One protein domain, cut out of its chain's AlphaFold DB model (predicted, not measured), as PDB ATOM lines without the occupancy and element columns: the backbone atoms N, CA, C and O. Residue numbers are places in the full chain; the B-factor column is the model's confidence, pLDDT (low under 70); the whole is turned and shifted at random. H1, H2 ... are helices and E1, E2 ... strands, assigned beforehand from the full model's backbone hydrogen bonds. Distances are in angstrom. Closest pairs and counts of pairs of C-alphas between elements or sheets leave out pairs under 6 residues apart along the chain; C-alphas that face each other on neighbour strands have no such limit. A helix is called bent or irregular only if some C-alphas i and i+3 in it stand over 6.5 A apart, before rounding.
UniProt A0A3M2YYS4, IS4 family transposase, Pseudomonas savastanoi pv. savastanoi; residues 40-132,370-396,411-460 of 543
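What this domain is: This is residues 40 to 132, 370 to 396 and 411 to 460 of the 543 residues of the protein "IS4 family transposase" of Pseudomonas savastanoi pv. savastanoi (UniProt A0A3M2YYS4). This is an elongated body of crossed helices, in which the long helices H1 and H5 run lengthwise in opposite ways and the short H2 and the kinked H6 form the core. H6 and H7 make a helical hairpin that crosses H5; H3 and H4 pack about H2 towards one end, while a small ladder of two strands, E1 and E2, sits at the other. The printed part has 170 residues with seven named helices and two named strands, in the order H1, H2, H3, H4, H5, E1, H6, H7, E2; the sheet, E1 - E2, is antiparallel and the class is mostly helix. It is compact, with a radius of gyration of the C-alphas of 16.9 A, and spans 53 by 34 by 31 A.

Where its parts are: H1, residues 40 to 65, begins at C-alpha 40 (330.633, 341.317, 147.096) and is 38.2 A long. H2 is residues 74 to 84, H3 residues 93 to 106 and H4 residues 119 to 128. H5, residues 370 to 391, begins at C-alpha 370 (299.913, 340.682, 165.019) and is 31.3 A long. E1 is residues 416 to 418. H6, residues 420 to 435 and 21.0 A long, is irregular, with C-alphas 429 and 432 7.8 A apart, and has a kink of 51 degrees near residue 429. H7 is residues 443 to 455; E2, residues 457 to 459, ends at C-alpha 459 (318.314, 318.483, 145.500).

How they stand to each other: H2 is the hub and touches five helices. Residues 54 to 62 of H1 touch it, closest at the C-alphas of Cys 58 and Thr 74, 5.2 A. H5 touches H2, about perpendicular at 81 degrees, closest at the C-alphas of Leu 82 and Gly 375, 5.3 A. H6 touches H2 with residues 428 to 435, closest at the C-alphas of Val 79 and Glu 432, 6.7 A. H3 touches H2, with the C-alphas of Met 84 and Ser 96 closest at 6.8 A; H4 only just touches H2, with 3 pairs of C-alphas within 8 A, the closest those of Leu 77 and Arg 126, 6.8 A. H5 and H6 touch, about perpendicular at 75 degrees, closest at the C-alphas of Ala 383 and Met 424, 5.2 A. H6 and H7 form a hairpin at a shallow tilt of 8 degrees, opposite ways, closest at the C-alphas of Cys 423 and Val 453, 5.4 A. H1 and H5 are close but not clearly touching, while H3 and H5 are apart. Between E1 and E2, N 417 and O 458 are 2.9 A apart, within hydrogen-bond range. In H2, H3, H4 and H5 every O i to N i+4 pair is within range; H1 has 20 of 22, H6 10 of 12 and H7 8 of 9.

The domain as a whole: The two C-alphas farthest apart, those of Arg 68 and Thr 415, are 54.5 A apart. Residues 133 to 369 are not printed, with 10.3 A between C-alphas 132 and 370, nor are residues 397 to 410, with 14.3 A between C-alphas 396 and 411. The link from H3 to H4, residues 107 to 118, is long. Mean pLDDT of the printed part is 85.1; it is under 70 at residues 40, 69, 88 to 90, 392 to 396, 411 to 415 and 438 to 443.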
ATOM      1  N   HIS A  40     330.476 341.292 145.651       65.19
ATOM      2  CA  HIS A  40     330.633 341.317 147.096       65.19
ATOM      3  C   HIS A  40     330.425 342.714 147.687       65.19
ATOM      4  O   HIS A  40     329.651 342.870 148.634       65.19
ATOM      5  N   GLU A  41     331.027 343.732 147.074       70.62
ATOM      6  CA  GLU A  41     330.920 345.120 147.524       70.62
ATOM      7  C   GLU A  41     329.479 345.640 147.435       70.62
ATOM      8  O   GLU A  41     328.931 346.127 148.427       70.62
ATOM      9  N   LYS A  42     328.808 345.432 146.292       76.75
ATOM     10  CA  LYS A  42     327.393 345.799 146.103       76.75
ATOM     11  C   LYS A  42     326.488 345.177 147.169       76.75
ATOM     12  O   LYS A  42     325.610 345.846 147.714       76.75
ATOM     13  N   MET A  43     326.729 343.914 147.497       80.12
ATOM     14  CA  MET A  43     325.952 343.167 148.479       80.12
ATOM     15  C   MET A  43     326.234 343.633 149.915       80.12
ATOM     16  O   MET A  43     325.303 343.820 150.697       80.12
ATOM     17  N   SER A  44     327.499 343.883 150.271       83.31
ATOM     18  CA  SER A  44     327.845 344.475 151.570       83.31
ATOM     19  C   SER A  44     327.169 345.838 151.745       83.31
ATOM     20  O   SER A  44     326.584 346.100 152.795       83.31
ATOM     21  N   VAL A  45     327.169 346.673 150.699       88.12
ATOM     22  CA  VAL A  45     326.474 347.969 150.688       88.12
ATOM     23  C   VAL A  45     324.972 347.799 150.925       88.12
ATOM     24  O   VAL A  45     324.401 348.542 151.725       88.12
ATOM     25  N   PHE A  46     324.325 346.821 150.283       90.25
ATOM     26  CA  PHE A  46     322.905 346.538 150.508       90.25
ATOM     27  C   PHE A  46     322.612 346.189 151.970       90.25
ATOM     28  O   PHE A  46     321.772 346.836 152.592       90.25
ATOM     29  N   TRP A  47     323.337 345.239 152.563       91.06
ATOM     30  CA  TRP A  47     323.097 344.829 153.951       91.06
ATOM     31  C   TRP A  47     323.454 345.919 154.973       91.06
ATOM     32  O   TRP A  47     322.785 346.027 156.002       91.06
ATOM     33  N   THR A  48     324.422 346.795 154.675       90.62
ATOM     34  CA  THR A  48     324.639 348.030 155.450       90.62
ATOM     35  C   THR A  48     323.428 348.959 155.370       90.62
ATOM     36  O   THR A  48     322.995 349.488 156.395       90.62
ATOM     37  N   LYS A  49     322.849 349.159 154.176       92.38
ATOM     38  CA  LYS A  49     321.627 349.962 154.014       92.38
ATOM     39  C   LYS A  49     320.439 349.339 154.750       92.38
ATOM     40  O   LYS A  49     319.695 350.080 155.377       92.38
ATOM     41  N   VAL A  50     320.303 348.009 154.755       93.69
ATOM     42  CA  VAL A  50     319.276 347.309 155.547       93.69
ATOM     43  C   VAL A  50     319.456 347.603 157.038       93.69
ATOM     44  O   VAL A  50     318.493 347.978 157.697       93.69
ATOM     45  N   GLY A  51     320.675 347.508 157.579       93.12
ATOM     46  CA  GLY A  51     320.928 347.864 158.981       93.12
ATOM     47  C   GLY A  51     320.547 349.316 159.306       93.12
ATOM     48  O   GLY A  51     319.872 349.572 160.305       93.12
ATOM     49  N   LYS A  52     320.920 350.266 158.435       93.31
ATOM     50  CA  LYS A  52     320.546 351.688 158.571       93.31
ATOM     51  C   LYS A  52     319.035 351.910 158.497       93.31
ATOM     52  O   LYS A  52     318.519 352.688 159.288       93.31
ATOM     53  N   LEU A  53     318.340 351.200 157.611       95.06
ATOM     54  CA  LEU A  53     316.881 351.208 157.513       95.06
ATOM     55  C   LEU A  53     316.261 350.793 158.847       95.06
ATOM     56  O   LEU A  53     315.531 351.576 159.437       95.06
ATOM     57  N   PHE A  54     316.646 349.636 159.402       95.19
ATOM     58  CA  PHE A  54     316.140 349.206 160.712       95.19
ATOM     59  C   PHE A  54     316.390 350.255 161.799       95.19
ATOM     60  O   PHE A  54     315.510 350.510 162.618       95.19
ATOM     61  N   GLN A  55     317.574 350.871 161.807       93.38
ATOM     62  CA  GLN A  55     317.899 351.941 162.743       93.38
ATOM     63  C   GLN A  55     316.958 353.144 162.583       93.38
ATOM     64  O   GLN A  55     316.374 353.573 163.574       93.38
ATOM     65  N   GLN A  56     316.792 353.660 161.365       94.06
ATOM     66  CA  GLN A  56     315.974 354.839 161.069       94.06
ATOM     67  C   GLN A  56     314.493 354.600 161.370       94.06
ATOM     68  O   GLN A  56     313.888 355.386 162.100       94.06
ATOM     69  N   THR A  57     313.925 353.488 160.891       95.00
ATOM     70  CA  THR A  57     312.519 353.150 161.139       95.00
ATOM     71  C   THR A  57     312.254 353.010 162.639       95.00
ATOM     72  O   THR A  57     311.299 353.586 163.155       95.00
ATOM     73  N   CYS A  58     313.120 352.292 163.370       94.06
ATOM     74  CA  CYS A  58     312.937 352.088 164.809       94.06
ATOM     75  C   CYS A  58     313.082 353.393 165.603       94.06
ATOM     76  O   CYS A  58     312.290 353.627 166.511       94.06
ATOM     77  N   GLN A  59     314.043 354.254 165.245       92.25
ATOM     78  CA  GLN A  59     314.221 355.566 165.876       92.25
ATOM     79  C   GLN A  59     313.012 356.479 165.646       92.25
ATOM     80  O   GLN A  59     312.555 357.123 166.588       92.25
ATOM     81  N   SER A  60     312.460 356.499 164.429       92.94
ATOM     82  CA  SER A  60     311.237 357.252 164.129       92.94
ATOM     83  C   SER A  60     310.048 356.734 164.939       92.94
ATOM     84  O   SER A  60     309.282 357.521 165.484       92.94
ATOM     85  N   THR A  61     309.902 355.411 165.059       92.56
ATOM     86  CA  THR A  61     308.830 354.807 165.863       92.56
ATOM     87  C   THR A  61     308.995 355.099 167.354       92.56
ATOM     88  O   THR A  61     307.995 355.303 168.039       92.56
ATOM     89  N   ASP A  62     310.221 355.151 167.881       91.75
ATOM     90  CA  ASP A  62     310.449 355.493 169.289       91.75
ATOM     91  C   ASP A  62     309.846 356.860 169.645       91.75
ATOM     92  O   ASP A  62     309.241 356.990 170.709       91.75
ATOM     93  N   SER A  63     309.901 357.840 168.738       86.94
ATOM     94  CA  SER A  63     309.278 359.158 168.927       86.94
ATOM     95  C   SER A  63     307.749 359.121 169.062       86.94
ATOM     96  O   SER A  63     307.177 360.041 169.642       86.94
ATOM     97  N   GLU A  64     307.074 358.076 168.574       86.56
ATOM     98  CA  GLU A  64     305.609 357.969 168.621       86.56
ATOM     99  C   GLU A  64     305.093 357.460 169.972       86.56
ATOM    100  O   GLU A  64     304.066 357.923 170.471       86.56
ATOM    101  N   TRP A  65     305.776 356.479 170.574       85.50
ATOM    102  CA  TRP A  65     305.268 355.787 171.768       85.50
ATOM    103  C   TRP A  65     306.134 355.979 173.016       85.50
ATOM    104  O   TRP A  65     305.650 355.766 174.138       85.50
ATOM    105  N   GLN A  66     307.394 356.404 172.874       81.81
ATOM    106  CA  GLN A  66     308.248 356.693 174.020       81.81
ATOM    107  C   GLN A  66     308.070 358.130 174.499       81.81
ATOM    108  O   GLN A  66     308.558 359.083 173.909       81.81
ATOM    109  N   LYS A  67     307.443 358.287 175.668       73.31
ATOM    110  CA  LYS A  67     307.321 359.598 176.335       73.31
ATOM    111  C   LYS A  67     308.627 360.092 176.980       73.31
ATOM    112  O   LYS A  67     308.738 361.263 177.320       73.31
ATOM    113  N   ARG A  68     309.578 359.190 177.245       73.38
ATOM    114  CA  ARG A  68     310.910 359.450 177.831       73.38
ATOM    115  C   ARG A  68     311.879 358.412 177.270       73.38
ATOM    116  O   ARG A  68     311.446 357.281 177.054       73.38
ATOM    117  N   ARG A  69     313.161 358.750 177.094       69.44
ATOM    118  CA  ARG A  69     314.187 357.796 176.636       69.44
ATOM    119  C   ARG A  69     314.312 356.651 177.648       69.44
ATOM    120  O   ARG A  69     314.653 356.885 178.806       69.44
ATOM    121  N   ARG A  70     313.981 355.427 177.230       72.56
ATOM    122  CA  ARG A  70     314.012 354.218 178.074       72.56
ATOM    123  C   ARG A  70     315.133 353.277 177.645       72.56
ATOM    124  O   ARG A  70     315.664 353.380 176.548       72.56
ATOM    125  N   VAL A  71     315.442 352.322 178.521       82.69
ATOM    126  CA  VAL A  71     316.352 351.195 178.248       82.69
ATOM    127  C   VAL A  71     315.832 350.298 177.116       82.69
ATOM    128  O   VAL A  71     316.623 349.745 176.363       82.69
ATOM    129  N   ILE A  72     314.510 350.141 176.999       88.31
ATOM    130  CA  ILE A  72     313.876 349.298 175.981       88.31
ATOM    131  C   ILE A  72     313.433 350.187 174.820       88.31
ATOM    132  O   ILE A  72     312.434 350.892 174.951       88.31
ATOM    133  N   ASP A  73     314.174 350.138 173.715       91.38
ATOM    134  CA  ASP A  73     313.864 350.823 172.460       91.38
ATOM    135  C   ASP A  73     313.124 349.914 171.464       91.38
ATOM    136  O   ASP A  73     313.014 348.693 171.640       91.38
ATOM    137  N   THR A  74     312.565 350.513 170.412       94.00
ATOM    138  CA  THR A  74     311.849 349.783 169.358       94.00
ATOM    139  C   THR A  74     312.758 348.762 168.684       94.00
ATOM    140  O   THR A  74     312.325 347.663 168.345       94.00
ATOM    141  N   ARG A  75     314.043 349.084 168.541       92.88
ATOM    142  CA  ARG A  75     315.028 348.235 167.874       92.88
ATOM    143  C   ARG A  75     315.292 346.942 168.647       92.88
ATOM    144  O   ARG A  75     315.250 345.859 168.061       92.88
ATOM    145  N   LEU A  76     315.481 347.036 169.961       92.81
ATOM    146  CA  LEU A  76     315.589 345.895 170.865       92.81
ATOM    147  C   LEU A  76     314.299 345.065 170.860       92.81
ATOM    148  O   LEU A  76     314.373 343.839 170.791       92.81
ATOM    149  N   LEU A  77     313.125 345.711 170.873       93.94
ATOM    150  CA  LEU A  77     311.838 345.013 170.785       93.94
ATOM    151  C   LEU A  77     311.683 344.243 169.472       93.94
ATOM    152  O   LEU A  77     311.249 343.094 169.497       93.94
ATOM    153  N   VAL A  78     312.053 344.840 168.337       94.94
ATOM    154  CA  VAL A  78     311.994 344.184 167.025       94.94
ATOM    155  C   VAL A  78     312.906 342.959 167.005       94.94
ATOM    156  O   VAL A  78     312.437 341.874 166.666       94.94
ATOM    157  N   VAL A  79     314.170 343.074 167.431       94.25
ATOM    158  CA  VAL A  79     315.089 341.918 167.498       94.25
ATOM    159  C   VAL A  79     314.561 340.841 168.429       94.25
ATOM    160  O   VAL A  79     314.572 339.666 168.069       94.25
ATOM    161  N   PHE A  80     314.058 341.229 169.600       92.62
ATOM    162  CA  PHE A  80     313.470 340.292 170.541       92.62
ATOM    163  C   PHE A  80     312.281 339.543 169.925       92.62
ATOM    164  O   PHE A  80     312.252 338.317 169.971       92.62
ATOM    165  N   ILE A  81     311.337 340.243 169.286       92.19
ATOM    166  CA  ILE A  81     310.191 339.616 168.610       92.19
ATOM    167  C   ILE A  81     310.680 338.649 167.523       92.19
ATOM    168  O   ILE A  81     310.216 337.511 167.470       92.19
ATOM    169  N   LEU A  82     311.660 339.047 166.704       91.75
ATOM    170  CA  LEU A  82     312.236 338.189 165.660       91.75
ATOM    171  C   LEU A  82     312.933 336.936 166.225       91.75
ATOM    172  O   LEU A  82     312.896 335.876 165.601       91.75
ATOM    173  N   LYS A  83     313.550 337.030 167.407       89.31
ATOM    174  CA  LYS A  83     314.126 335.877 168.115       89.31
ATOM    175  C   LYS A  83     313.051 334.969 168.694       89.31
ATOM    176  O   LYS A  83     313.148 333.756 168.554       89.31
ATOM    177  N   MET A  84     312.006 335.547 169.274       86.69
ATOM    178  CA  MET A  84     310.894 334.791 169.848       86.69
ATOM    179  C   MET A  84     310.179 333.947 168.796       86.69
ATOM    180  O   MET A  84     309.944 332.767 169.025       86.69
ATOM    181  N   VAL A  85     309.913 334.499 167.607       85.62
ATOM    182  CA  VAL A  85     309.267 333.741 166.517       85.62
ATOM    183  C   VAL A  85     310.146 332.629 165.923       85.62
ATOM    184  O   VAL A  85     309.654 331.821 165.138       85.62
ATOM    185  N   LEU A  86     311.440 332.580 166.261       81.75
ATOM    186  CA  LEU A  86     312.353 331.485 165.906       81.75
ATOM    187  C   LEU A  86     312.408 330.377 166.963       81.75
ATOM    188  O   LEU A  86     312.776 329.243 166.636       81.75
ATOM    189  N   SER A  87     312.071 330.690 168.213       75.62
ATOM    190  CA  SER A  87     312.118 329.755 169.333       75.62
ATOM    191  C   SER A  87     310.924 328.797 169.291       75.62
ATOM    192  O   SER A  87     309.775 329.215 169.271       75.62
ATOM    193  N   ARG A  88     311.197 327.485 169.297       64.94
ATOM    194  CA  ARG A  88     310.184 326.418 169.123       64.94
ATOM    195  C   ARG A  88     309.600 325.849 170.419       64.94
ATOM    196  O   ARG A  88     308.711 325.010 170.366       64.94
ATOM    197  N   ASN A  89     310.145 326.226 171.574       59.28
ATOM    198  CA  ASN A  89     309.956 325.470 172.818       59.28
ATOM    199  C   ASN A  89     309.178 326.238 173.893       59.28
ATOM    200  O   ASN A  89     309.424 326.005 175.073       59.28
ATOM    201  N   LEU A  90     308.289 327.169 173.518       61.47
ATOM    202  CA  LEU A  90     307.565 328.013 174.486       61.47
ATOM    203  C   LEU A  90     308.514 328.657 175.510       61.47
ATOM    204  O   LEU A  90     308.188 328.772 176.693       61.47
ATOM    205  N   GLN A  91     309.728 329.009 175.074       72.62
ATOM    206  CA  GLN A  91     310.714 329.599 175.965       72.62
ATOM    207  C   GLN A  91     310.108 330.868 176.555       72.62
ATOM    208  O   GLN A  91     309.634 331.749 175.832       72.62
ATOM    209  N   GLY A  92     310.081 330.932 177.886       77.62
ATOM    210  CA  GLY A  92     309.589 332.106 178.585       77.62
ATOM    211  C   GLY A  92     310.398 333.336 178.181       77.62
ATOM    212  O   GLY A  92     311.558 333.235 177.776       77.62
ATOM    213  N   TYR A  93     309.801 334.516 178.339       85.50
ATOM    214  CA  TYR A  93     310.453 335.784 178.002       85.50
ATOM    215  C   TYR A  93     311.839 335.904 178.649       85.50
ATOM    216  O   TYR A  93     312.769 336.342 177.984       85.50
ATOM    217  N   GLY A  94     311.993 335.459 179.902       85.94
ATOM    218  CA  GLY A  94     313.276 335.473 180.612       85.94
ATOM    219  C   GLY A  94     314.366 334.636 179.933       85.94
ATOM    220  O   GLY A  94     315.472 335.130 179.752       85.94
ATOM    221  N   SER A  95     314.060 333.413 179.487       86.56
ATOM    222  CA  SER A  95     315.038 332.553 178.800       86.56
ATOM    223  C   SER A  95     315.465 333.141 177.456       86.56
ATOM    224  O   SER A  95     316.651 333.169 177.139       86.56
ATOM    225  N   SER A  96     314.509 333.656 176.679       87.81
ATOM    226  CA  SER A  96     314.798 334.276 175.383       87.81
ATOM    227  C   SER A  96     315.555 335.597 175.520       87.81
ATOM    228  O   SER A  96     316.404 335.908 174.688       87.81
ATOM    229  N   LEU A  97     315.275 336.366 176.578       89.69
ATOM    230  CA  LEU A  97     316.036 337.563 176.931       89.69
ATOM    231  C   LEU A  97     317.465 337.211 177.342       89.69
ATOM    232  O   LEU A  97     318.394 337.810 176.813       89.69
ATOM    233  N   GLY A  98     317.651 336.221 178.221       90.00
ATOM    234  CA  GLY A  98     318.978 335.753 178.627       90.00
ATOM    235  C   GLY A  98     319.821 335.326 177.426       90.00
ATOM    236  O   GLY A  98     320.917 335.842 177.236       90.00
ATOM    237  N   ALA A  99     319.257 334.497 176.543       90.19
ATOM    238  CA  ALA A  99     319.931 334.060 175.319       90.19
ATOM    239  C   ALA A  99     320.258 335.220 174.359       90.19
ATOM    240  O   ALA A  99     321.279 335.192 173.670       90.19
ATOM    241  N   LEU A 100     319.403 336.249 174.287       91.75
ATOM    242  CA  LEU A 100     319.684 337.454 173.503       91.75
ATOM    243  C   LEU A 100     320.840 338.262 174.110       91.75
ATOM    244  O   LEU A 100     321.703 338.721 173.365       91.75
ATOM    245  N   TRP A 101     320.866 338.429 175.434       92.81
ATOM    246  CA  TRP A 101     321.928 339.154 176.137       92.81
ATOM    247  C   TRP A 101     323.280 338.454 176.021       92.81
ATOM    248  O   TRP A 101     324.253 339.096 175.636       92.81
ATOM    249  N   GLU A 102     323.320 337.144 176.261       91.62
ATOM    250  CA  GLU A 102     324.516 336.310 176.099       91.62
ATOM    251  C   GLU A 102     325.046 336.386 174.660       91.62
ATOM    252  O   GLU A 102     326.203 336.725 174.428       91.62
ATOM    253  N   SER A 103     324.162 336.220 173.669       91.75
ATOM    254  CA  SER A 103     324.504 336.361 172.248       91.75
ATOM    255  C   SER A 103     325.078 337.744 171.913       91.75
ATOM    256  O   SER A 103     326.014 337.851 171.117       91.75
ATOM    257  N   CYS A 104     324.534 338.818 172.493       92.19
ATOM    258  CA  CYS A 104     325.062 340.170 172.317       92.19
ATOM    259  C   CYS A 104     326.440 340.337 172.968       92.19
ATOM    260  O   CYS A 104     327.328 340.900 172.324       92.19
ATOM    261  N   ALA A 105     326.638 339.817 174.182       91.31
ATOM    262  CA  ALA A 105     327.919 339.848 174.885       91.31
ATOM    263  C   ALA A 105     329.014 339.120 174.087       91.31
ATOM    264  O   ALA A 105     330.037 339.728 173.770       91.31
ATOM    265  N   ASP A 106     328.744 337.895 173.624       90.56
ATOM    266  CA  ASP A 106     329.654 337.097 172.786       90.56
ATOM    267  C   ASP A 106     330.062 337.816 171.492       90.56
ATOM    268  O   ASP A 106     331.162 337.644 170.960       90.56
ATOM    269  N   LYS A 107     329.153 338.622 170.938       89.31
ATOM    270  CA  LYS A 107     329.372 339.376 169.697       89.31
ATOM    271  C   LYS A 107     330.022 340.743 169.929       89.31
ATOM    272  O   LYS A 107     330.353 341.408 168.939       89.31
ATOM    273  N   GLY A 108     330.200 341.163 171.183       88.19
ATOM    274  CA  GLY A 108     330.671 342.499 171.548       88.19
ATOM    275  C   GLY A 108     329.673 343.603 171.183       88.19
ATOM    276  O   GLY A 108     330.073 344.679 170.745       88.19
ATOM    277  N   ILE A 109     328.371 343.320 171.272       89.44
ATOM    278  CA  ILE A 109     327.294 344.286 171.032       89.44
ATOM    279  C   ILE A 109     326.944 344.943 172.364       89.44
ATOM    280  O   ILE A 109     326.392 344.297 173.252       89.44
ATOM    281  N   ALA A 110     327.239 346.237 172.490       86.69
ATOM    282  CA  ALA A 110     326.903 346.999 173.684       86.69
ATOM    283  C   ALA A 110     325.379 347.164 173.805       86.69
ATOM    284  O   ALA A 110     324.737 347.798 172.963       86.69
ATOM    285  N   LEU A 111     324.808 346.592 174.864       88.81
ATOM    286  CA  LEU A 111     323.416 346.799 175.255       88.81
ATOM    287  C   LEU A 111     323.322 347.890 176.334       88.81
ATOM    288  O   LEU A 111     324.307 348.157 177.020       88.81
ATOM    289  N   PRO A 112     322.148 348.520 176.536       84.00
ATOM    290  CA  PRO A 112     322.007 349.610 177.507       84.00
ATOM    291  C   PRO A 112     322.220 349.189 178.972       84.00
ATOM    292  O   PRO A 112     322.347 350.045 179.844       84.00
ATOM    293  N   ARG A 113     322.201 347.881 179.254       84.12
ATOM    294  CA  ARG A 113     322.477 347.277 180.560       84.12
ATOM    295  C   ARG A 113     323.266 345.985 180.381       84.12
ATOM    296  O   ARG A 113     323.060 345.286 179.389       84.12
ATOM    297  N   THR A 114     324.106 345.676 181.367       81.50
ATOM    298  CA  THR A 114     324.856 344.415 181.467       81.50
ATOM    299  C   THR A 114     323.923 343.226 181.658       81.50
ATOM    300  O   THR A 114     324.065 342.225 180.966       81.50
ATOM    301  N   ASP A 115     322.919 343.377 182.523       85.19
ATOM    302  CA  ASP A 115     321.942 342.329 182.811       85.19
ATOM    303  C   ASP A 115     320.685 342.454 181.951       85.19
ATOM    304  O   ASP A 115     320.275 343.551 181.540       85.19
ATOM    305  N   ALA A 116     320.044 341.308 181.722       86.38
ATOM    306  CA  ALA A 116     318.782 341.232 181.007       86.38
ATOM    307  C   ALA A 116     317.691 342.062 181.701       86.38
ATOM    308  O   ALA A 116     317.537 342.057 182.923       86.38
ATOM    309  N   VAL A 117     316.893 342.776 180.900       88.50
ATOM    310  CA  VAL A 117     315.723 343.503 181.410       88.50
ATOM    311  C   VAL A 117     314.683 342.540 181.986       88.50
ATOM    312  O   VAL A 117     314.557 341.401 181.544       88.50
ATOM    313  N   ALA A 118     313.879 343.009 182.941       89.62
ATOM    314  CA  ALA A 118     312.787 342.206 183.478       89.62
ATOM    315  C   ALA A 118     311.761 341.855 182.383       89.62
ATOM    316  O   ALA A 118     311.353 342.706 181.584       89.62
ATOM    317  N   ALA A 119     311.290 340.605 182.385       88.69
ATOM    318  CA  ALA A 119     310.300 340.119 181.424       88.69
ATOM    319  C   ALA A 119     308.994 340.939 181.444       88.69
ATOM    320  O   ALA A 119     308.406 341.187 180.390       88.69
ATOM    321  N   SER A 120     308.568 341.405 182.624       89.62
ATOM    322  CA  SER A 120     307.397 342.275 182.797       89.62
ATOM    323  C   SER A 120     307.559 343.609 182.064       89.62
ATOM    324  O   SER A 120     306.680 343.997 181.297       89.62
ATOM    325  N   SER A 121     308.714 344.266 182.203       89.75
ATOM    326  CA  SER A 121     309.009 345.535 181.526       89.75
ATOM    327  C   SER A 121     308.992 345.398 180.003       89.75
ATOM    328  O   SER A 121     308.513 346.291 179.302       89.75
ATOM    329  N   LEU A 122     309.479 344.270 179.477       88.69
ATOM    330  CA  LEU A 122     309.437 343.989 178.044       88.69
ATOM    331  C   LEU A 122     308.010 343.727 177.547       88.69
ATOM    332  O   LEU A 122     307.641 344.198 176.471       88.69
ATOM    333  N   CYS A 123     307.199 343.014 178.332       88.50
ATOM    334  CA  CYS A 123     305.787 342.793 178.031       88.50
ATOM    335  C   CYS A 123     305.028 344.128 177.929       88.50
ATOM    336  O   CYS A 123     304.347 344.377 176.933       88.50
ATOM    337  N   GLU A 124     305.221 345.031 178.895       89.44
ATOM    338  CA  GLU A 124     304.628 346.374 178.870       89.44
ATOM    339  C   GLU A 124     305.085 347.203 177.664       89.44
ATOM    340  O   GLU A 124     304.282 347.895 177.035       89.44
ATOM    341  N   ALA A 125     306.377 347.154 177.334       90.62
ATOM    342  CA  ALA A 125     306.926 347.877 176.192       90.62
ATOM    343  C   ALA A 125     306.357 347.339 174.868       90.62
ATOM    344  O   ALA A 125     305.901 348.109 174.023       90.62
ATOM    345  N   ARG A 126     306.263 346.013 174.725       90.25
ATOM    346  CA  ARG A 126     305.673 345.351 173.556       90.25
ATOM    347  C   ARG A 126     304.197 345.707 173.349       90.25
ATOM    348  O   ARG A 126     303.756 345.780 172.205       90.25
ATOM    349  N   GLN A 127     303.430 345.921 174.419       89.06
ATOM    350  CA  GLN A 127     302.032 346.361 174.315       89.06
ATOM    351  C   GLN A 127     301.904 347.795 173.781       89.06
ATOM    352  O   GLN A 127     300.919 348.109 173.113       89.06
ATOM    353  N   LYS A 128     302.888 348.656 174.061       90.88
ATOM    354  CA  LYS A 128     302.920 350.059 173.615       90.88
ATOM    355  C   LYS A 128     303.474 350.225 172.201       90.88
ATOM    356  O   LYS A 128     303.163 351.226 171.568       90.88
ATOM    357  N   LEU A 129     304.241 349.249 171.713       91.94
ATOM    358  CA  LEU A 129     304.798 349.251 170.364       91.94
ATOM    359  C   LEU A 129     303.678 349.377 169.304       91.94
ATOM    360  O   LEU A 129     302.757 348.553 169.306       91.94
ATOM    361  N   PRO A 130     303.733 350.375 168.402       92.50
ATOM    362  CA  PRO A 130     302.756 350.525 167.329       92.50
ATOM    363  C   PRO A 130     302.797 349.362 166.329       92.50
ATOM    364  O   PRO A 130     303.866 348.954 165.885       92.50
ATOM    365  N   GLU A 131     301.628 348.883 165.882       88.31
ATOM    366  CA  GLU A 131     301.532 347.830 164.847       88.31
ATOM    367  C   GLU A 131     302.163 348.266 163.511       88.31
ATOM    368  O   GLU A 131     302.620 347.432 162.724       88.31
ATOM    369  N   ALA A 132     302.197 349.579 163.260       91.56
ATOM    370  CA  ALA A 132     302.696 350.178 162.029       91.56
ATOM    371  C   ALA A 132     304.199 349.951 161.804       91.56
ATOM    372  O   ALA A 132     304.605 349.872 160.648       91.56
ATOM    373  N   LYS A 370     299.536 340.049 166.288       90.38
ATOM    374  CA  LYS A 370     299.913 340.682 165.019       90.38
ATOM    375  C   LYS A 370     301.412 340.979 164.949       90.38
ATOM    376  O   LYS A 370     301.989 340.774 163.890       90.38
ATOM    377  N   HIS A 371     302.064 341.391 166.042       91.88
ATOM    378  CA  HIS A 371     303.528 341.537 166.071       91.88
ATOM    379  C   HIS A 371     304.254 340.210 165.804       91.88
ATOM    380  O   HIS A 371     305.217 340.211 165.047       91.88
ATOM    381  N   ASP A 372     303.784 339.088 166.360       90.25
ATOM    382  CA  ASP A 372     304.382 337.767 166.097       90.25
ATOM    383  C   ASP A 372     304.228 337.372 164.617       90.25
ATOM    384  O   ASP A 372     305.199 336.977 163.973       90.25
ATOM    385  N   ILE A 373     303.031 337.546 164.036       89.69
ATOM    386  CA  ILE A 373     302.791 337.268 162.607       89.69
ATOM    387  C   ILE A 373     303.671 338.172 161.730       89.69
ATOM    388  O   ILE A 373     304.313 337.704 160.789       89.69
ATOM    389  N   SER A 374     303.736 339.462 162.060       91.75
ATOM    390  CA  SER A 374     304.565 340.444 161.365       91.75
ATOM    391  C   SER A 374     306.051 340.117 161.442       91.75
ATOM    392  O   SER A 374     306.723 340.136 160.413       91.75
ATOM    393  N   GLY A 375     306.573 339.800 162.627       92.19
ATOM    394  CA  GLY A 375     307.972 339.430 162.812       92.19
ATOM    395  C   GLY A 375     308.325 338.163 162.038       92.19
ATOM    396  O   GLY A 375     309.362 338.095 161.382       92.19
ATOM    397  N   HIS A 376     307.425 337.182 162.024       90.31
ATOM    398  CA  HIS A 376     307.634 335.939 161.298       90.31
ATOM    399  C   HIS A 376     307.808 336.125 159.792       90.31
ATOM    400  O   HIS A 376     308.767 335.630 159.198       90.31
ATOM    401  N   PHE A 377     306.880 336.837 159.158       92.25
ATOM    402  CA  PHE A 377     306.955 337.076 157.723       92.25
ATOM    403  C   PHE A 377     308.142 337.994 157.362       92.25
ATOM    404  O   PHE A 377     308.698 337.863 156.272       92.25
ATOM    405  N   LEU A 378     308.603 338.848 158.290       94.25
ATOM    406  CA  LEU A 378     309.718 339.767 158.065       94.25
ATOM    407  C   LEU A 378     311.006 338.961 158.056       94.25
ATOM    408  O   LEU A 378     311.838 339.115 157.168       94.25
ATOM    409  N   LEU A 379     311.117 338.025 158.996       92.88
ATOM    410  CA  LEU A 379     312.192 337.057 159.033       92.88
ATOM    411  C   LEU A 379     312.217 336.169 157.781       92.88
ATOM    412  O   LEU A 379     313.292 335.944 157.227       92.88
ATOM    413  N   ILE A 380     311.055 335.702 157.304       93.06
ATOM    414  CA  ILE A 380     310.967 334.955 156.042       93.06
ATOM    415  C   ILE A 380     311.501 335.791 154.883       93.06
ATOM    416  O   ILE A 380     312.323 335.288 154.117       93.06
ATOM    417  N   ASN A 381     311.072 337.050 154.762       95.00
ATOM    418  CA  ASN A 381     311.562 337.941 153.717       95.00
ATOM    419  C   ASN A 381     313.079 338.133 153.836       95.00
ATOM    420  O   ASN A 381     313.780 337.859 152.869       95.00
ATOM    421  N   LEU A 382     313.608 338.478 155.015       94.75
ATOM    422  CA  LEU A 382     315.055 338.600 155.244       94.75
ATOM    423  C   LEU A 382     315.806 337.331 154.818       94.75
ATOM    424  O   LEU A 382     316.797 337.415 154.097       94.75
ATOM    425  N   ALA A 383     315.311 336.149 155.189       93.50
ATOM    426  CA  ALA A 383     315.905 334.882 154.780       93.50
ATOM    427  C   ALA A 383     315.852 334.649 153.264       93.50
ATOM    428  O   ALA A 383     316.791 334.080 152.713       93.50
ATOM    429  N   ARG A 384     314.798 335.093 152.570       93.19
ATOM    430  CA  ARG A 384     314.691 335.014 151.101       93.19
ATOM    431  C   ARG A 384     315.641 335.966 150.388       93.19
ATOM    432  O   ARG A 384     316.212 335.583 149.364       93.19
ATOM    433  N   LEU A 385     315.853 337.157 150.944       92.44
ATOM    434  CA  LEU A 385     316.864 338.097 150.462       92.44
ATOM    435  C   LEU A 385     318.265 337.487 150.605       92.44
ATOM    436  O   LEU A 385     318.984 337.363 149.617       92.44
ATOM    437  N   PHE A 386     318.592 336.970 151.797       90.69
ATOM    438  CA  PHE A 386     319.842 336.245 152.057       90.69
ATOM    439  C   PHE A 386     320.041 335.056 151.114       90.69
ATOM    440  O   PHE A 386     321.129 334.868 150.570       90.69
ATOM    441  N   GLU A 387     319.002 334.241 150.916       90.56
ATOM    442  CA  GLU A 387     319.043 333.096 150.009       90.56
ATOM    443  C   GLU A 387     319.354 333.545 148.578       90.56
ATOM    444  O   GLU A 387     320.167 332.923 147.891       90.56
ATOM    445  N   THR A 388     318.720 334.628 148.128       88.25
ATOM    446  CA  THR A 388     318.867 335.128 146.762       88.25
ATOM    447  C   THR A 388     320.251 335.721 146.521       88.25
ATOM    448  O   THR A 388     320.857 335.391 145.502       88.25
ATOM    449  N   ASP A 389     320.796 336.487 147.463       86.50
ATOM    450  CA  ASP A 389     322.174 336.992 147.378       86.50
ATOM    451  C   ASP A 389     323.199 335.853 147.429       86.50
ATOM    452  O   ASP A 389     324.153 335.808 146.650       86.50
ATOM    453  N   THR A 390     322.966 334.863 148.294       85.44
ATOM    454  CA  THR A 390     323.858 333.703 148.428       85.44
ATOM    455  C   THR A 390     323.836 332.819 147.179       85.44
ATOM    456  O   THR A 390     324.831 332.167 146.860       85.44
ATOM    457  N   ARG A 391     322.726 332.792 146.429       81.38
ATOM    458  CA  ARG A 391     322.576 331.969 145.217       81.38
ATOM    459  C   ARG A 391     323.610 332.306 144.141       81.38
ATOM    460  O   ARG A 391     324.009 331.401 143.404       81.38
ATOM    461  N   ASN A 392     324.062 333.558 144.094       69.19
ATOM    462  CA  ASN A 392     325.106 334.024 143.179       69.19
ATOM    463  C   ASN A 392     326.492 333.458 143.531       69.19
ATOM    464  O   ASN A 392     327.366 333.411 142.677       69.19
ATOM    465  N   ARG A 393     326.686 332.979 144.769       68.25
ATOM    466  CA  ARG A 393     327.923 332.328 145.236       68.25
ATOM    467  C   ARG A 393     327.922 330.810 145.042       68.25
ATOM    468  O   ARG A 393     328.895 330.141 145.387       68.25
ATOM    469  N   LEU A 394     326.817 330.232 144.572       67.69
ATOM    470  CA  LEU A 394     326.783 328.810 144.244       67.69
ATOM    471  C   LEU A 394     327.546 328.578 142.935       67.69
ATOM    472  O   LEU A 394     327.357 329.375 142.014       67.69
ATOM    473  N   PRO A 395     328.316 327.478 142.818       61.62
ATOM    474  CA  PRO A 395     328.887 327.069 141.539       61.62
ATOM    475  C   PRO A 395     327.809 327.060 140.447       61.62
ATOM    476  O   PRO A 395     326.639 326.761 140.734       61.62
ATOM    477  N   CYS A 396     328.183 327.410 139.215       56.03
ATOM    478  CA  CYS A 396     327.344 327.085 138.066       56.03
ATOM    479  C   CYS A 396     327.187 325.557 138.012       56.03
ATOM    480  O   CYS A 396     328.144 324.839 138.291       56.03
ATOM    481  N   GLN A 411     312.782 328.665 138.366       45.47
ATOM    482  CA  GLN A 411     313.059 327.381 139.006       45.47
ATOM    483  C   GLN A 411     313.787 326.359 138.127       45.47
ATOM    484  O   GLN A 411     314.265 325.366 138.687       45.47
ATOM    485  N   THR A 412     313.967 326.593 136.828       44.22
ATOM    486  CA  THR A 412     314.329 325.537 135.860       44.22
ATOM    487  C   THR A 412     315.821 325.342 135.557       44.22
ATOM    488  O   THR A 412     316.144 324.483 134.755       44.22
ATOM    489  N   GLY A 413     316.750 326.038 136.231       44.81
ATOM    490  CA  GLY A 413     318.193 325.886 135.941       44.81
ATOM    491  C   GLY A 413     318.984 324.932 136.852       44.81
ATOM    492  O   GLY A 413     319.627 324.000 136.398       44.81
ATOM    493  N   LYS A 414     318.974 325.176 138.172       55.88
ATOM    494  CA  LYS A 414     319.901 324.501 139.108       55.88
ATOM    495  C   LYS A 414     319.294 323.250 139.746       55.88
ATOM    496  O   LYS A 414     318.212 323.344 140.341       55.88
ATOM    497  N   THR A 415     320.012 322.125 139.696       62.31
ATOM    498  CA  THR A 415     319.634 320.833 140.307       62.31
ATOM    499  C   THR A 415     319.632 320.894 141.837       62.31
ATOM    500  O   THR A 415     318.858 320.200 142.506       62.31
ATOM    501  N   LEU A 416     320.453 321.777 142.406       74.12
ATOM    502  CA  LEU A 416     320.557 322.051 143.833       74.12
ATOM    503  C   LEU A 416     319.909 323.400 144.176       74.12
ATOM    504  O   LEU A 416     320.116 324.408 143.504       74.12
ATOM    505  N   LYS A 417     319.142 323.432 145.268       83.88
ATOM    506  CA  LYS A 417     318.662 324.667 145.905       83.88
ATOM    507  C   LYS A 417     319.220 324.781 147.320       83.88
ATOM    508  O   LYS A 417     319.516 323.771 147.959       83.88
ATOM    509  N   ILE A 418     319.346 326.004 147.822       88.62
ATOM    510  CA  ILE A 418     319.745 326.255 149.211       88.62
ATOM    511  C   ILE A 418     318.702 325.626 150.145       88.62
ATOM    512  O   ILE A 418     317.498 325.585 149.852       88.62
ATOM    513  N   ASN A 419     319.160 325.073 151.266       90.50
ATOM    514  CA  ASN A 419     318.251 324.633 152.308       90.50
ATOM    515  C   ASN A 419     317.673 325.863 153.025       90.50
ATOM    516  O   ASN A 419     318.332 326.483 153.857       90.50
ATOM    517  N   PHE A 420     316.426 326.215 152.701       89.62
ATOM    518  CA  PHE A 420     315.774 327.405 153.250       89.62
ATOM    519  C   PHE A 420     315.640 327.366 154.780       89.62
ATOM    520  O   PHE A 420     315.784 328.394 155.434       89.62
ATOM    521  N   LYS A 421     315.448 326.177 155.374       88.12
ATOM    522  CA  LYS A 421     315.401 326.007 156.835       88.12
ATOM    523  C   LYS A 421     316.719 326.394 157.492       88.12
ATOM    524  O   LYS A 421     316.723 327.102 158.495       88.12
ATOM    525  N   HIS A 422     317.822 325.940 156.910       89.94
ATOM    526  CA  HIS A 422     319.162 326.305 157.356       89.94
ATOM    527  C   HIS A 422     319.440 327.800 157.164       89.94
ATOM    528  O   HIS A 422     319.954 328.449 158.068       89.94
ATOM    529  N   CYS A 423     319.030 328.365 156.024       92.12
ATOM    530  CA  CYS A 423     319.148 329.798 155.759       92.12
ATOM    531  C   CYS A 423     318.433 330.634 156.828       92.12
ATOM    532  O   CYS A 423     319.037 331.525 157.417       92.12
ATOM    533  N   MET A 424     317.182 330.292 157.138       89.75
ATOM    534  CA  MET A 424     316.397 330.951 158.183       89.75
ATOM    535  C   MET A 424     317.093 330.904 159.546       89.75
ATOM    536  O   MET A 424     317.176 331.915 160.240       89.75
ATOM    537  N   PHE A 425     317.618 329.733 159.920       89.31
ATOM    538  CA  PHE A 425     318.339 329.545 161.177       89.31
ATOM    539  C   PHE A 425     319.591 330.430 161.262       89.31
ATOM    540  O   PHE A 425     319.817 331.085 162.280       89.31
ATOM    541  N   LEU A 426     320.382 330.500 160.187       91.88
ATOM    542  CA  LEU A 426     321.586 331.332 160.141       91.88
ATOM    543  C   LEU A 426     321.272 332.828 160.168       91.88
ATOM    544  O   LEU A 426     321.919 333.559 160.916       91.88
ATOM    545  N   VAL A 427     320.261 333.278 159.420       92.00
ATOM    546  CA  VAL A 427     319.783 334.667 159.509       92.00
ATOM    547  C   VAL A 427     319.360 334.972 160.939       92.00
ATOM    548  O   VAL A 427     319.830 335.948 161.517       92.00
ATOM    549  N   GLY A 428     318.593 334.068 161.553       90.81
ATOM    550  CA  GLY A 428     318.222 334.118 162.962       90.81
ATOM    551  C   GLY A 428     319.407 334.290 163.909       90.81
ATOM    552  O   GLY A 428     319.365 335.141 164.796       90.81
ATOM    553  N   ARG A 429     320.495 333.535 163.714       89.81
ATOM    554  CA  ARG A 429     321.729 333.623 164.518       89.81
ATOM    555  C   ARG A 429     322.436 334.975 164.390       89.81
ATOM    556  O   ARG A 429     323.157 335.344 165.313       89.81
ATOM    557  N   HIS A 430     322.252 335.697 163.287       91.00
ATOM    558  CA  HIS A 430     322.947 336.954 163.000       91.00
ATOM    559  C   HIS A 430     322.049 338.204 163.033       91.00
ATOM    560  O   HIS A 430     322.520 339.290 162.697       91.00
ATOM    561  N   LEU A 431     320.795 338.089 163.480       92.00
ATOM    562  CA  LEU A 431     319.860 339.219 163.574       92.00
ATOM    563  C   LEU A 431     320.409 340.393 164.393       92.00
ATOM    564  O   LEU A 431     320.226 341.543 164.008       92.00
ATOM    565  N   GLU A 432     321.107 340.121 165.495       92.50
ATOM    566  CA  GLU A 432     321.676 341.159 166.360       92.50
ATOM    567  C   GLU A 432     322.754 341.960 165.627       92.50
ATOM    568  O   GLU A 432     322.800 343.181 165.744       92.50
ATOM    569  N   ASN A 433     323.573 341.292 164.807       90.69
ATOM    570  CA  ASN A 433     324.579 341.970 163.991       90.69
ATOM    571  C   ASN A 433     323.920 342.912 162.980       90.69
ATOM    572  O   ASN A 433     324.410 344.016 162.770       90.69
ATOM    573  N   LEU A 434     322.825 342.469 162.357       90.56
ATOM    574  CA  LEU A 434     322.128 343.240 161.333       90.56
ATOM    575  C   LEU A 434     321.382 344.444 161.923       90.56
ATOM    576  O   LEU A 434     321.448 345.537 161.371       90.56
ATOM    577  N   VAL A 435     320.664 344.239 163.028       91.94
ATOM    578  CA  VAL A 435     319.705 345.224 163.547       91.94
ATOM    579  C   VAL A 435     320.306 346.087 164.660       91.94
ATOM    580  O   VAL A 435     320.059 347.291 164.699       91.94
ATOM    581  N   LEU A 436     321.115 345.523 165.565       90.38
ATOM    582  CA  LEU A 436     321.672 346.274 166.702       90.38
ATOM    583  C   LEU A 436     322.989 346.987 166.359       90.38
ATOM    584  O   LEU A 436     323.291 348.009 166.974       90.38
ATOM    585  N   MET A 437     323.725 346.515 165.345       84.81
ATOM    586  CA  MET A 437     325.039 347.049 164.947       84.81
ATOM    587  C   MET A 437     325.098 347.519 163.481       84.81
ATOM    588  O   MET A 437     325.938 347.043 162.714       84.81
ATOM    589  N   PRO A 438     324.280 348.507 163.074       69.50
ATOM    590  CA  PRO A 438     324.207 348.959 161.679       69.50
ATOM    591  C   PRO A 438     325.515 349.584 161.155       69.50
ATOM    592  O   PRO A 438     325.724 349.645 159.945       69.50
ATOM    593  N   GLY A 439     326.401 350.043 162.052       64.00
ATOM    594  CA  GLY A 439     327.689 350.664 161.719       64.00
ATOM    595  C   GLY A 439     328.891 349.712 161.666       64.00
ATOM    596  O   GLY A 439     329.967 350.132 161.250       64.00
ATOM    597  N   ARG A 440     328.750 348.441 162.074       68.31
ATOM    598  CA  ARG A 440     329.848 347.464 161.982       68.31
ATOM    599  C   ARG A 440     329.910 346.929 160.558       68.31
ATOM    600  O   ARG A 440     328.890 346.480 160.039       68.31
ATOM    601  N   THR A 441     331.091 346.933 159.941       60.25
ATOM    602  CA  THR A 441     331.282 346.459 158.563       60.25
ATOM    603  C   THR A 441     330.700 345.048 158.404       60.25
ATOM    604  O   THR A 441     331.205 344.117 159.048       60.25
ATOM    605  N   PRO A 442     329.651 344.846 157.578       64.38
ATOM    606  CA  PRO A 442     329.012 343.540 157.444       64.38
ATOM    607  C   PRO A 442     329.979 342.458 156.967       64.38
ATOM    608  O   PRO A 442     329.813 341.302 157.348       64.38
ATOM    609  N   ALA A 443     331.007 342.842 156.203       63.12
ATOM    610  CA  ALA A 443     331.982 341.966 155.555       63.12
ATOM    611  C   ALA A 443     332.391 340.744 156.402       63.12
ATOM    612  O   ALA A 443     332.211 339.607 155.971       63.12
ATOM    613  N   ASN A 444     332.823 340.939 157.654       74.81
ATOM    614  CA  ASN A 444     333.400 339.843 158.445       74.81
ATOM    615  C   ASN A 444     332.401 338.752 158.863       74.81
ATOM    616  O   ASN A 444     332.786 337.584 158.966       74.81
ATOM    617  N   TRP A 445     331.145 339.099 159.154       84.88
ATOM    618  CA  TRP A 445     330.142 338.115 159.582       84.88
ATOM    619  C   TRP A 445     329.210 337.714 158.440       84.88
ATOM    620  O   TRP A 445     328.813 336.552 158.378       84.88
ATOM    621  N   LEU A 446     328.889 338.647 157.540       87.25
ATOM    622  CA  LEU A 446     327.993 338.439 156.407       87.25
ATOM    623  C   LEU A 446     328.560 337.374 155.475       87.25
ATOM    624  O   LEU A 446     327.848 336.447 155.099       87.25
ATOM    625  N   ASP A 447     329.863 337.427 155.190       84.62
ATOM    626  CA  ASP A 447     330.512 336.400 154.380       84.62
ATOM    627  C   ASP A 447     330.488 335.033 155.025       84.62
ATOM    628  O   ASP A 447     330.147 334.048 154.370       84.62
ATOM    629  N   LYS A 448     330.824 334.963 156.315       86.00
ATOM    630  CA  LYS A 448     330.795 333.705 157.064       86.00
ATOM    631  C   LYS A 448     329.385 333.118 157.062       86.00
ATOM    632  O   LYS A 448     329.231 331.921 156.819       86.00
ATOM    633  N   ALA A 449     328.368 333.957 157.267       88.81
ATOM    634  CA  ALA A 449     326.968 333.559 157.220       88.81
ATOM    635  C   ALA A 449     326.588 333.037 155.829       88.81
ATOM    636  O   ALA A 449     326.074 331.928 155.719       88.81
ATOM    637  N   MET A 450     326.905 333.764 154.758       87.56
ATOM    638  CA  MET A 450     326.567 333.354 153.393       87.56
ATOM    639  C   MET A 450     327.307 332.094 152.943       87.56
ATOM    640  O   MET A 450     326.705 331.219 152.325       87.56
ATOM    641  N   VAL A 451     328.585 331.942 153.299       86.81
ATOM    642  CA  VAL A 451     329.328 330.694 153.068       86.81
ATOM    643  C   VAL A 451     328.654 329.540 153.812       86.81
ATOM    644  O   VAL A 451     328.458 328.469 153.237       86.81
ATOM    645  N   ALA A 452     328.239 329.745 155.064       89.56
ATOM    646  CA  ALA A 452     327.524 328.729 155.827       89.56
ATOM    647  C   ALA A 452     326.149 328.389 155.220       89.56
ATOM    648  O   ALA A 452     325.782 327.212 155.192       89.56
ATOM    649  N   VAL A 453     325.416 329.373 154.684       89.81
ATOM    650  CA  VAL A 453     324.156 329.161 153.948       89.81
ATOM    651  C   VAL A 453     324.413 328.345 152.675       89.81
ATOM    652  O   VAL A 453     323.715 327.361 152.424       89.81
ATOM    653  N   ALA A 454     325.442 328.697 151.900       87.50
ATOM    654  CA  ALA A 454     325.781 328.049 150.632       87.50
ATOM    655  C   ALA A 454     326.237 326.587 150.782       87.50
ATOM    656  O   ALA A 454     326.171 325.826 149.810       87.50
ATOM    657  N   ARG A 455     326.710 326.183 151.970       87.19
ATOM    658  CA  ARG A 455     327.176 324.813 152.257       87.19
ATOM    659  C   ARG A 455     326.043 323.794 152.305       87.19
ATOM    660  O   ARG A 455     326.213 322.688 151.801       87.19
ATOM    661  N   ILE A 456     324.892 324.141 152.886       87.81
ATOM    662  CA  ILE A 456     323.787 323.184 153.048       87.81
ATOM    663  C   ILE A 456     322.790 323.340 151.904       87.81
ATOM    664  O   ILE A 456     322.013 324.296 151.825       87.81
ATOM    665  N   ARG A 457     322.801 322.346 151.018       87.06
ATOM    666  CA  ARG A 457     321.996 322.304 149.797       87.06
ATOM    667  C   ARG A 457     321.038 321.123 149.839       87.06
ATOM    668  O   ARG A 457     321.255 320.137 150.535       87.06
ATOM    669  N   GLN A 458     319.968 321.228 149.072       84.62
ATOM    670  CA  GLN A 458     318.988 320.170 148.875       84.62
ATOM    671  C   GLN A 458     318.718 320.015 147.378       84.62
ATOM    672  O   GLN A 458     318.586 321.004 146.653       84.62
ATOM    673  N   ARG A 459     318.628 318.772 146.903       81.62
ATOM    674  CA  ARG A 459     318.314 318.483 145.500       81.62
ATOM    675  C   ARG A 459     316.864 318.862 145.204       81.62
ATOM    676  O   ARG A 459     315.960 318.490 145.959       81.62
ATOM    677  N   LYS A 460     316.629 319.586 144.109       75.75
ATOM    678  CA  LYS A 460     315.281 319.766 143.569       75.75
ATOM    679  C   LYS A 460     314.787 318.416 143.061       75.75
ATOM    680  O   LYS A 460     315.501 317.706 142.362       75.75
TER     681      LYS A 460